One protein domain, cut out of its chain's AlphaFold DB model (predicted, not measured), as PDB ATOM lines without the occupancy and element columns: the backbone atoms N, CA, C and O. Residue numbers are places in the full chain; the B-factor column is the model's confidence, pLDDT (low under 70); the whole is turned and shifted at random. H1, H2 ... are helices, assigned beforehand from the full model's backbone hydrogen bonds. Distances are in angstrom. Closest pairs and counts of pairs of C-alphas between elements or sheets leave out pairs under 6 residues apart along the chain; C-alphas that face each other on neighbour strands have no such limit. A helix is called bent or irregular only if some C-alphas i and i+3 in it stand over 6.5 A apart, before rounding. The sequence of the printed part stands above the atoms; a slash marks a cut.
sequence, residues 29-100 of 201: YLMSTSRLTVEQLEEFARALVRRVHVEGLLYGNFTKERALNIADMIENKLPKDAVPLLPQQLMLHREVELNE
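Overview. This is residues 29 to 100 of the 201 residues of the protein "Insulin-degrading enzyme" of Eumeta variegata (UniProt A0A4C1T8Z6). The model is a flat, open shape with three arms, in which two long unnamed stretches pass each other in a small middle: part of the link from H2 to H3 and part of the stretch after H3. One arm, residues 29 to 45, holds H1 and residues 38 to 45 of H2; a second is the tip of a loop, residues 60 to 66, from which H3 folds back toward the middle; the third is a tail, residues 91 to 100. The printed part has 72 residues with three named helices, in the order H1, H2, H3, and no named strand; the class is all helix, though only 31 of the 72 residues are in named elements. It is extended, with a radius of gyration of the C-alphas of 18.3 A, and spans 48 by 47 by 24 A.

Arrangement. H2, residues 38 to 49, touches no helix. Its centre has x, y and z of -7.040, 6.043 and -1.407, and its N-to-C direction has x, y and z parts of -0.93, 0.08 and -0.35. Before it comes H1, residues 29 to 35, joined to it by a tight link of 2 residues, Leu 36 and Thr 37. H1 and H2 are apart, with no C-alpha of the one within 8 A of the other. After H2 a long link of 14 residues, 50 to 63, leads to H3, residues 64 to 75. H2 and H3 are apart, and so are H1 and H3. The centre of H3 has x, y and z of -23.874, 16.766 and -19.625, and its N-to-C direction has parts of 0.62, -0.63 and 0.47. In H2 and H3 every pair of O of residue i and N of residue i+4 is within hydrogen-bond range. In H1 0 of 3 such pairs are within range, with a mean of 4.3 A, while 4 of its 4 pairs of O of residue i and N of residue i+3 are.

Along the chain. H2 runs from Val 38 to Val 49, 12 residues, and is 16.8 A from first to last C-alpha; C-alpha 38 is at (1.071, 7.413, 0.579). H3 runs from Lys 64 to Glu 75, also 12 residues, and measures 16.6 A; C-alpha 75 is at (-20.518, 10.559, -14.829). H1 runs from Tyr 29 to Arg 35, 7 residues, and measures 10.8 A; C-alpha 29 is at (-6.641, 15.726, 14.019). H1 is neither bent nor irregular, but only just: C-alphas 31 and 34 are 6.0 A apart.

Size, cuts and confidence. The two C-alphas farthest apart are those of Glu 65 and Glu 100, at 52.7 A, and the first and last printed C-alphas, of Tyr 29 and Glu 100, are 32.3 A apart. Residues 29 to 45, 60 to 66 and 91 to 100 stand free; the body without them has 38 residues, spans 28 by 21 by 12 A and has a radius of gyration of 11.0 A. Residues 76 to 100, 25 residues with no named element, have C-alphas 9 to 37 A from the mean of the C-alphas; for residues 50 to 63 the range is 4 to 26 A. The printed part has no cut. The mean pLDDT of the printed part is 88.4, with 78 for H1, 93 for H2 and 96 for H3; one printed residue, Glu 100, is under 70.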
ATOM      1  N   TYR A  29      -6.659  16.509  15.256       73.88
ATOM      2  CA  TYR A  29      -6.641  15.726  14.019       73.88
ATOM      3  C   TYR A  29      -5.410  16.025  13.143       73.88
ATOM      4  O   TYR A  29      -4.926  15.165  12.405       73.88
ATOM      5  N   LEU A  30      -4.820  17.217  13.278       75.19
ATOM      6  CA  LEU A  30      -3.544  17.526  12.635       75.19
ATOM      7  C   LEU A  30      -2.423  16.617  13.152       75.19
ATOM      8  O   LEU A  30      -1.522  16.278  12.392       75.19
ATOM      9  N   MET A  31      -2.494  16.137  14.398       73.94
ATOM     10  CA  MET A  31      -1.488  15.216  14.938       73.94
ATOM     11  C   MET A  31      -1.608  13.811  14.340       73.94
ATOM     12  O   MET A  31      -0.593  13.135  14.179       73.94
ATOM     13  N   SER A  32      -2.808  13.378  13.934       76.00
ATOM     14  CA  SER A  32      -2.992  12.096  13.238       76.00
ATOM     15  C   SER A  32      -2.430  12.083  11.814       76.00
ATOM     16  O   SER A  32      -2.175  11.001  11.290       76.00
ATOM     17  N   THR A  33      -2.152  13.248  11.214       78.69
ATOM     18  CA  THR A  33      -1.546  13.317   9.869       78.69
ATOM     19  C   THR A  33      -0.139  12.722   9.824       78.69
ATOM     20  O   THR A  33       0.256  12.172   8.803       78.69
ATOM     21  N   SER A  34       0.579  12.719  10.954       82.44
ATOM     22  CA  SER A  34       1.907  12.102  11.092       82.44
ATOM     23  C   SER A  34       1.934  10.587  10.844       82.44
ATOM     24  O   SER A  34       3.005  10.017  10.654       82.44
ATOM     25  N   ARG A  35       0.768   9.928  10.850       84.06
ATOM     26  CA  ARG A  35       0.617   8.480  10.648       84.06
ATOM     27  C   ARG A  35       0.093   8.112   9.255       84.06
ATOM     28  O   ARG A  35      -0.068   6.924   8.997       84.06
ATOM     29  N   LEU A  36      -0.200   9.097   8.402       89.62
ATOM     30  CA  LEU A  36      -0.702   8.864   7.048       89.62
ATOM     31  C   LEU A  36       0.444   8.468   6.120       89.62
ATOM     32  O   LEU A  36       1.431   9.195   6.002       89.62
ATOM     33  N   THR A  37       0.292   7.336   5.437       93.81
ATOM     34  CA  THR A  37       1.219   6.911   4.380       93.81
ATOM     35  C   THR A  37       0.640   7.192   2.995       93.81
ATOM     36  O   THR A  37      -0.563   7.422   2.840       93.81
ATOM     37  N   VAL A  38       1.495   7.182   1.970       95.38
ATOM     38  CA  VAL A  38       1.071   7.413   0.579       95.38
ATOM     39  C   VAL A  38       0.122   6.306   0.121       95.38
ATOM     40  O   VAL A  38      -0.903   6.586  -0.491       95.38
ATOM     41  N   GLU A  39       0.400   5.062   0.503       95.06
ATOM     42  CA  GLU A  39      -0.403   3.894   0.140       95.06
ATOM     43  C   GLU A  39      -1.817   3.990   0.726       95.06
ATOM     44  O   GLU A  39      -2.800   3.727   0.033       95.06
ATOM     45  N   GLN A  40      -1.929   4.434   1.984       93.00
ATOM     46  CA  GLN A  40      -3.220   4.667   2.634       93.00
ATOM     47  C   GLN A  40      -4.010   5.775   1.939       93.00
ATOM     48  O   GLN A  40      -5.223   5.659   1.783       93.00
ATOM     49  N   LEU A  41      -3.334   6.845   1.517       93.56
ATOM     50  CA  LEU A  41      -3.974   7.948   0.809       93.56
ATOM     51  C   LEU A  41      -4.464   7.522  -0.579       93.56
ATOM     52  O   LEU A  41      -5.572   7.880  -0.971       93.56
ATOM     53  N   GLU A  42      -3.673   6.743  -1.313       95.25
ATOM     54  CA  GLU A  42      -4.057   6.216  -2.623       95.25
ATOM     55  C   GLU A  42      -5.230   5.235  -2.527       95.25
ATOM     56  O   GLU A  42      -6.170   5.295  -3.326       95.25
ATOM     57  N   GLU A  43      -5.205   4.337  -1.540       94.19
ATOM     58  CA  GLU A  43      -6.315   3.426  -1.271       94.19
ATOM     59  C   GLU A  43      -7.577   4.196  -0.878       94.19
ATOM     60  O   GLU A  43      -8.653   3.937  -1.425       94.19
ATOM     61  N   PHE A  44      -7.435   5.192  -0.001       93.00
ATOM     62  CA  PHE A  44      -8.523   6.072   0.395       93.00
ATOM     63  C   PHE A  44      -9.107   6.827  -0.801       93.00
ATOM     64  O   PHE A  44     -10.322   6.806  -0.991       93.00
ATOM     65  N   ALA A  45      -8.275   7.441  -1.645       92.38
ATOM     66  CA  ALA A  45      -8.727   8.169  -2.828       92.38
ATOM     67  C   ALA A  45      -9.527   7.257  -3.768       92.38
ATOM     68  O   ALA A  45     -10.607   7.630  -4.228       92.38
ATOM     69  N   ARG A  46      -9.042   6.028  -3.994       91.50
ATOM     70  CA  ARG A  46      -9.740   5.020  -4.803       91.50
ATOM     71  C   ARG A  46     -11.073   4.602  -4.182       91.50
ATOM     72  O   ARG A  46     -12.052   4.421  -4.904       91.50
ATOM     73  N   ALA A  47     -11.121   4.425  -2.865       90.31
ATOM     74  CA  ALA A  47     -12.343   4.065  -2.152       90.31
ATOM     75  C   ALA A  47     -13.374   5.205  -2.166       90.31
ATOM     76  O   ALA A  47     -14.564   4.945  -2.342       90.31
ATOM     77  N   LEU A  48     -12.913   6.452  -2.039       90.69
ATOM     78  CA  LEU A  48     -13.753   7.644  -1.996       90.69
ATOM     79  C   LEU A  48     -14.536   7.825  -3.301       90.69
ATOM     80  O   LEU A  48     -15.754   7.962  -3.272       90.69
ATOM     81  N   VAL A  49     -13.864   7.747  -4.453       92.00
ATOM     82  CA  VAL A  49     -14.499   7.983  -5.767       92.00
ATOM     83  C   VAL A  49     -15.460   6.876  -6.207       92.00
ATOM     84  O   VAL A  49     -16.255   7.073  -7.120       92.00
ATOM     85  N   ARG A  50     -15.410   5.702  -5.567       92.25
ATOM     86  CA  ARG A  50     -16.288   4.565  -5.879       92.25
ATOM     87  C   ARG A  50     -17.685   4.683  -5.278       92.25
ATOM     88  O   ARG A  50     -18.559   3.906  -5.652       92.25
ATOM     89  N   ARG A  51     -17.896   5.596  -4.328       89.44
ATOM     90  CA  ARG A  51     -19.172   5.791  -3.628       89.44
ATOM     91  C   ARG A  51     -19.434   7.277  -3.447       89.44
ATOM     92  O   ARG A  51     -19.144   7.843  -2.397       89.44
ATOM     93  N   VAL A  52     -19.970   7.896  -4.492       89.69
ATOM     94  CA  VAL A  52     -20.224   9.337  -4.541       89.69
ATOM     95  C   VAL A  52     -21.653   9.627  -4.984       89.69
ATOM     96  O   VAL A  52     -22.287   8.828  -5.673       89.69
ATOM     97  N   HIS A  53     -22.147  10.791  -4.580       91.75
ATOM     98  CA  HIS A  53     -23.332  11.437  -5.128       91.75
ATOM     99  C   HIS A  53     -22.882  12.786  -5.673       91.75
ATOM    100  O   HIS A  53     -22.191  13.525  -4.969       91.75
ATOM    101  N   VAL A  54     -23.192  13.066  -6.936       90.69
ATOM    102  CA  VAL A  54     -22.732  14.274  -7.625       90.69
ATOM    103  C   VAL A  54     -23.914  15.218  -7.770       90.69
ATOM    104  O   VAL A  54     -24.880  14.912  -8.462       90.69
ATOM    105  N   GLU A  55     -23.816  16.381  -7.135       92.31
ATOM    106  CA  GLU A  55     -24.753  17.485  -7.322       92.31
ATOM    107  C   GLU A  55     -24.020  18.648  -7.983       92.31
ATOM    108  O   GLU A  55     -22.916  19.018  -7.579       92.31
ATOM    109  N   GLY A  56     -24.627  19.221  -9.018       90.38
ATOM    110  CA  GLY A  56     -24.053  20.329  -9.768       90.38
ATOM    111  C   GLY A  56     -25.109  21.371 -10.099       90.38
ATOM    112  O   GLY A  56     -26.220  21.037 -10.507       90.38
ATOM    113  N   LEU A  57     -24.746  22.644  -9.952       94.81
ATOM    114  CA  LEU A  57     -25.540  23.773 -10.424       94.81
ATOM    115  C   LEU A  57     -24.872  24.347 -11.673       94.81
ATOM    116  O   LEU A  57     -23.798  24.942 -11.590       94.81
ATOM    117  N   LEU A  58     -25.514  24.183 -12.829       94.12
ATOM    118  CA  LEU A  58     -25.078  24.806 -14.073       94.12
ATOM    119  C   LEU A  58     -25.893  26.077 -14.302       94.12
ATOM    120  O   LEU A  58     -27.118  26.033 -14.393       94.12
ATOM    121  N   TYR A  59     -25.206  27.212 -14.398       95.19
ATOM    122  CA  TYR A  59     -25.824  28.519 -14.598       95.19
ATOM    123  C   TYR A  59     -25.049  29.329 -15.640       95.19
ATOM    124  O   TYR A  59     -23.819  29.365 -15.617       95.19
ATOM    125  N   GLY A  60     -25.769  29.988 -16.552       95.69
ATOM    126  CA  GLY A  60     -25.196  30.843 -17.592       95.69
ATOM    127  C   GLY A  60     -25.707  30.506 -18.992       95.69
ATOM    128  O   GLY A  60     -26.807  29.988 -19.159       95.69
ATOM    129  N   ASN A  61     -24.897  30.813 -20.006       96.69
ATOM    130  CA  ASN A  61     -25.237  30.588 -21.411       96.69
ATOM    131  C   ASN A  61     -25.013  29.121 -21.824       96.69
ATOM    132  O   ASN A  61     -24.036  28.787 -22.498       96.69
ATOM    133  N   PHE A  62     -25.912  28.244 -21.389       94.00
ATOM    134  CA  PHE A  62     -25.931  26.832 -21.755       94.00
ATOM    135  C   PHE A  62     -27.313  26.460 -22.278       94.00
ATOM    136  O   PHE A  62     -28.327  26.867 -21.715       94.00
ATOM    137  N   THR A  63     -27.355  25.650 -23.333       96.94
ATOM    138  CA  THR A  63     -28.583  24.931 -23.671       96.94
ATOM    139  C   THR A  63     -28.727  23.722 -22.749       96.94
ATOM    140  O   THR A  63     -27.749  23.257 -22.148       96.94
ATOM    141  N   LYS A  64     -29.947  23.192 -22.641       95.56
ATOM    142  CA  LYS A  64     -30.233  22.012 -21.820       95.56
ATOM    143  C   LYS A  64     -29.404  20.806 -22.265       95.56
ATOM    144  O   LYS A  64     -28.856  20.097 -21.430       95.56
ATOM    145  N   GLU A  65     -29.267  20.606 -23.570       97.50
ATOM    146  CA  GLU A  65     -28.529  19.492 -24.176       97.50
ATOM    147  C   GLU A  65     -27.048  19.579 -23.820       97.50
ATOM    148  O   GLU A  65     -26.429  18.579 -23.462       97.50
ATOM    149  N   ARG A  66     -26.485  20.793 -23.849       96.06
ATOM    150  CA  ARG A  66     -25.100  21.021 -23.443       96.06
ATOM    151  C   ARG A  66     -24.901  20.745 -21.954       96.06
ATOM    152  O   ARG A  66     -23.889  20.159 -21.589       96.06
ATOM    153  N   ALA A  67     -25.851  21.140 -21.108       96.38
ATOM    154  CA  ALA A  67     -25.795  20.858 -19.675       96.38
ATOM    155  C   ALA A  67     -25.868  19.349 -19.377       96.38
ATOM    156  O   ALA A  67     -25.087  18.855 -18.569       96.38
ATOM    157  N   LEU A  68     -26.749  18.618 -20.068       96.31
ATOM    158  CA  LEU A  68     -26.856  17.161 -19.947       96.31
ATOM    159  C   LEU A  68     -25.587  16.455 -20.430       96.31
ATOM    160  O   LEU A  68     -25.071  15.602 -19.723       96.31
ATOM    161  N   ASN A  69     -25.015  16.880 -21.558       97.19
ATOM    162  CA  ASN A  69     -23.753  16.325 -22.047       97.19
ATOM    163  C   ASN A  69     -22.604  16.534 -21.041       97.19
ATOM    164  O   ASN A  69     -21.791  15.639 -20.830       97.19
ATOM    165  N   ILE A  70     -22.556  17.690 -20.366       96.75
ATOM    166  CA  ILE A  70     -21.577  17.937 -19.295       96.75
ATOM    167  C   ILE A  70     -21.795  16.976 -18.121       96.75
ATOM    168  O   ILE A  70     -20.818  16.431 -17.610       96.75
ATOM    169  N   ALA A  71     -23.046  16.757 -17.704       94.81
ATOM    170  CA  ALA A  71     -23.364  15.799 -16.647       94.81
ATOM    171  C   ALA A  71     -22.930  14.376 -17.039       94.81
ATOM    172  O   ALA A  71     -22.152  13.760 -16.311       94.81
ATOM    173  N   ASP A  72     -23.298  13.920 -18.240       95.94
ATOM    174  CA  ASP A  72     -22.896  12.618 -18.783       95.94
ATOM    175  C   ASP A  72     -21.370  12.489 -18.846       95.94
ATOM    176  O   ASP A  72     -20.799  11.450 -18.515       95.94
ATOM    177  N   MET A  73     -20.665  13.542 -19.266       96.75
ATOM    178  CA  MET A  73     -19.207  13.546 -19.322       96.75
ATOM    179  C   MET A  73     -18.592  13.364 -17.930       96.75
ATOM    180  O   MET A  73     -17.617  12.626 -17.804       96.75
ATOM    181  N   ILE A  74     -19.138  14.009 -16.895       94.81
ATOM    182  CA  ILE A  74     -18.665  13.864 -15.510       94.81
ATOM    183  C   ILE A  74     -18.939  12.445 -15.002       94.81
ATOM    184  O   ILE A  74     -18.031  11.808 -14.466       94.81
ATOM    185  N   GLU A  75     -20.145  11.922 -15.221       92.00
ATOM    186  CA  GLU A  75     -20.518  10.559 -14.829       92.00
ATOM    187  C   GLU A  75     -19.620   9.511 -15.500       92.00
ATOM    188  O   GLU A  75     -19.113   8.604 -14.842       92.00
ATOM    189  N   ASN A  76     -19.311   9.689 -16.786       95.00
ATOM    190  CA  ASN A  76     -18.438   8.791 -17.543       95.00
ATOM    191  C   ASN A  76     -16.961   8.827 -17.106       95.00
ATOM    192  O   ASN A  76     -16.189   7.942 -17.489       95.00
ATOM    193  N   LYS A  77     -16.535   9.839 -16.336       94.75
ATOM    194  CA  LYS A  77     -15.182   9.903 -15.750       94.75
ATOM    195  C   LYS A  77     -15.077   9.167 -14.418       94.75
ATOM    196  O   LYS A  77     -13.959   8.914 -13.969       94.75
ATOM    197  N   LEU A  78     -16.201   8.817 -13.795       92.69
ATOM    198  CA  LEU A  78     -16.200   7.998 -12.592       92.69
ATOM    199  C   LEU A  78     -15.845   6.537 -12.931       92.69
ATOM    200  O   LEU A  78     -16.038   6.088 -14.065       92.69
ATOM    201  N   PRO A  79     -15.305   5.769 -11.967       94.12
ATOM    202  CA  PRO A  79     -15.071   4.343 -12.162       94.12
ATOM    203  C   PRO A  79     -16.362   3.627 -12.582       94.12
ATOM    204  O   PRO A  79     -17.418   3.854 -12.002       94.12
ATOM    205  N   LYS A  80     -16.286   2.724 -13.567       92.19
ATOM    206  CA  LYS A  80     -17.470   1.996 -14.074       92.19
ATOM    207  C   LYS A  80     -18.101   1.065 -13.033       92.19
ATOM    208  O   LYS A  80     -19.254   0.680 -13.170       92.19
ATOM    209  N   ASP A  81     -17.319   0.675 -12.031       92.75
ATOM    210  CA  ASP A  81     -17.729  -0.116 -10.874       92.75
ATOM    211  C   ASP A  81     -18.161   0.756  -9.679       92.75
ATOM    212  O   ASP A  81     -18.400   0.223  -8.594       92.75
ATOM    213  N   ALA A  82     -18.245   2.082  -9.848       89.31
ATOM    214  CA  ALA A  82     -18.759   2.973  -8.819       89.31
ATOM    215  C   ALA A  82     -20.242   2.687  -8.553       89.31
ATOM    216  O   ALA A  82     -21.035   2.446  -9.463       89.31
ATOM    217  N   VAL A  83     -20.611   2.722  -7.275       89.50
ATOM    218  CA  VAL A  83     -21.978   2.492  -6.811       89.50
ATOM    219  C   VAL A  83     -22.535   3.828  -6.326       89.50
ATOM    220  O   VAL A  83     -21.923   4.431  -5.436       89.50
ATOM    221  N   PRO A  84     -23.672   4.303  -6.867       88.69
ATOM    222  CA  PRO A  84     -24.291   5.530  -6.386       88.69
ATOM    223  C   PRO A  84     -24.680   5.379  -4.913       88.69
ATOM    224  O   PRO A  84     -25.071   4.296  -4.464       88.69
ATOM    225  N   LEU A  85     -24.560   6.464  -4.151       88.19
ATOM    226  CA  LEU A  85     -24.972   6.460  -2.750       88.19
ATOM    227  C   LEU A  85     -26.482   6.236  -2.630       88.19
ATOM    228  O   LEU A  85     -27.279   6.753  -3.412       88.19
ATOM    229  N   LEU A  86     -26.881   5.474  -1.613       85.12
ATOM    230  CA  LEU A  86     -28.288   5.319  -1.271       85.12
ATOM    231  C   LEU A  86     -28.826   6.647  -0.723       85.12
ATOM    232  O   LEU A  86     -28.107   7.331   0.008       85.12
ATOM    233  N   PRO A  87     -30.106   6.985  -0.951       84.75
ATOM    234  CA  PRO A  87     -30.706   8.180  -0.363       84.75
ATOM    235  C   PRO A  87     -30.561   8.241   1.164       84.75
ATOM    236  O   PRO A  87     -30.361   9.314   1.721       84.75
ATOM    237  N   GLN A  88     -30.573   7.089   1.854       83.62
ATOM    238  CA  GLN A  88     -30.346   7.040   3.305       83.62
ATOM    239  C   GLN A  88     -28.906   7.381   3.725       83.62
ATOM    240  O   GLN A  88     -28.659   7.585   4.906       83.62
ATOM    241  N   GLN A  89     -27.951   7.402   2.795       79.81
ATOM    242  CA  GLN A  89     -26.564   7.802   3.046       79.81
ATOM    243  C   GLN A  89     -26.352   9.307   2.832       79.81
ATOM    244  O   GLN A  89     -25.341   9.838   3.282       79.81
ATOM    245  N   LEU A  90     -27.307  10.009   2.212       82.69
ATOM    246  CA  LEU A  90     -27.293  11.464   2.007       82.69
ATOM    247  C   LEU A  90     -27.818  12.210   3.243       82.69
ATOM    248  O   LEU A  90     -28.637  13.124   3.157       82.69
ATOM    249  N   MET A  91     -27.380  11.779   4.425       77.38
ATOM    250  CA  MET A  91     -27.813  12.363   5.689       77.38
ATOM    251  C   MET A  91     -27.096  13.687   5.924       77.38
ATOM    252  O   MET A  91     -25.878  13.733   6.082       77.38
ATOM    253  N   LEU A  92     -27.870  14.766   5.989       76.00
ATOM    254  CA  LEU A  92     -27.371  16.071   6.406       76.00
ATOM    255  C   LEU A  92     -27.161  16.107   7.923       76.00
ATOM    256  O   LEU A  92     -27.914  15.500   8.692       76.00
ATOM    257  N   HIS A  93     -26.151  16.868   8.343       73.62
ATOM    258  CA  HIS A  93     -25.898  17.131   9.754       73.62
ATOM    259  C   HIS A  93     -27.115  17.799  10.395       73.62
ATOM    260  O   HIS A  93     -27.721  18.708   9.824       73.62
ATOM    261  N   ARG A  94     -27.462  17.343  11.598       73.75
ATOM    262  CA  ARG A  94     -28.544  17.920  12.397       73.75
ATOM    263  C   ARG A  94     -27.962  18.881  13.419       73.75
ATOM    264  O   ARG A  94     -26.935  18.594  14.024       73.75
ATOM    265  N   GLU A  95     -28.642  19.999  13.629       70.31
ATOM    266  CA  GLU A  95     -28.322  20.898  14.734       70.31
ATOM    267  C   GLU A  95     -28.857  20.305  16.044       70.31
ATOM    268  O   GLU A  95     -29.976  19.791  16.095       70.31
ATOM    269  N   VAL A  96     -28.049  20.365  17.104       74.75
ATOM    270  CA  VAL A  96     -28.471  19.966  18.451       74.75
ATOM    271  C   VAL A  96     -29.228  21.128  19.083       74.75
ATOM    272  O   VAL A  96     -28.662  22.195  19.313       74.75
ATOM    273  N   GLU A  97     -30.507  20.924  19.387       72.06
ATOM    274  CA  GLU A  97     -31.286  21.897  20.149       72.06
ATOM    275  C   GLU A  97     -30.980  21.741  21.642       72.06
ATOM    276  O   GLU A  97     -31.151  20.668  22.220       72.06
ATOM    277  N   LEU A  98     -30.497  22.816  22.269       76.06
ATOM    278  CA  LEU A  98     -30.344  22.865  23.720       76.06
ATOM    279  C   LEU A  98     -31.639  23.388  24.340       76.06
ATOM    280  O   LEU A  98     -32.150  24.428  23.926       76.06
ATOM    281  N   ASN A  99     -32.136  22.682  25.355       72.75
ATOM    282  CA  ASN A  99     -33.268  23.151  26.145       72.75
ATOM    283  C   ASN A  99     -32.895  24.434  26.898       72.75
ATOM    284  O   ASN A  99     -31.764  24.590  27.372       72.75
ATOM    285  N   GLU A 100     -33.866  25.332  27.051       66.69
ATOM    286  CA  GLU A 100     -33.701  26.550  27.841       66.69
ATOM    287  C   GLU A 100     -33.211  26.206  29.261       66.69
ATOM    288  O   GLU A 100     -33.756  25.334  29.936       66.69
TER     289      GLU A 100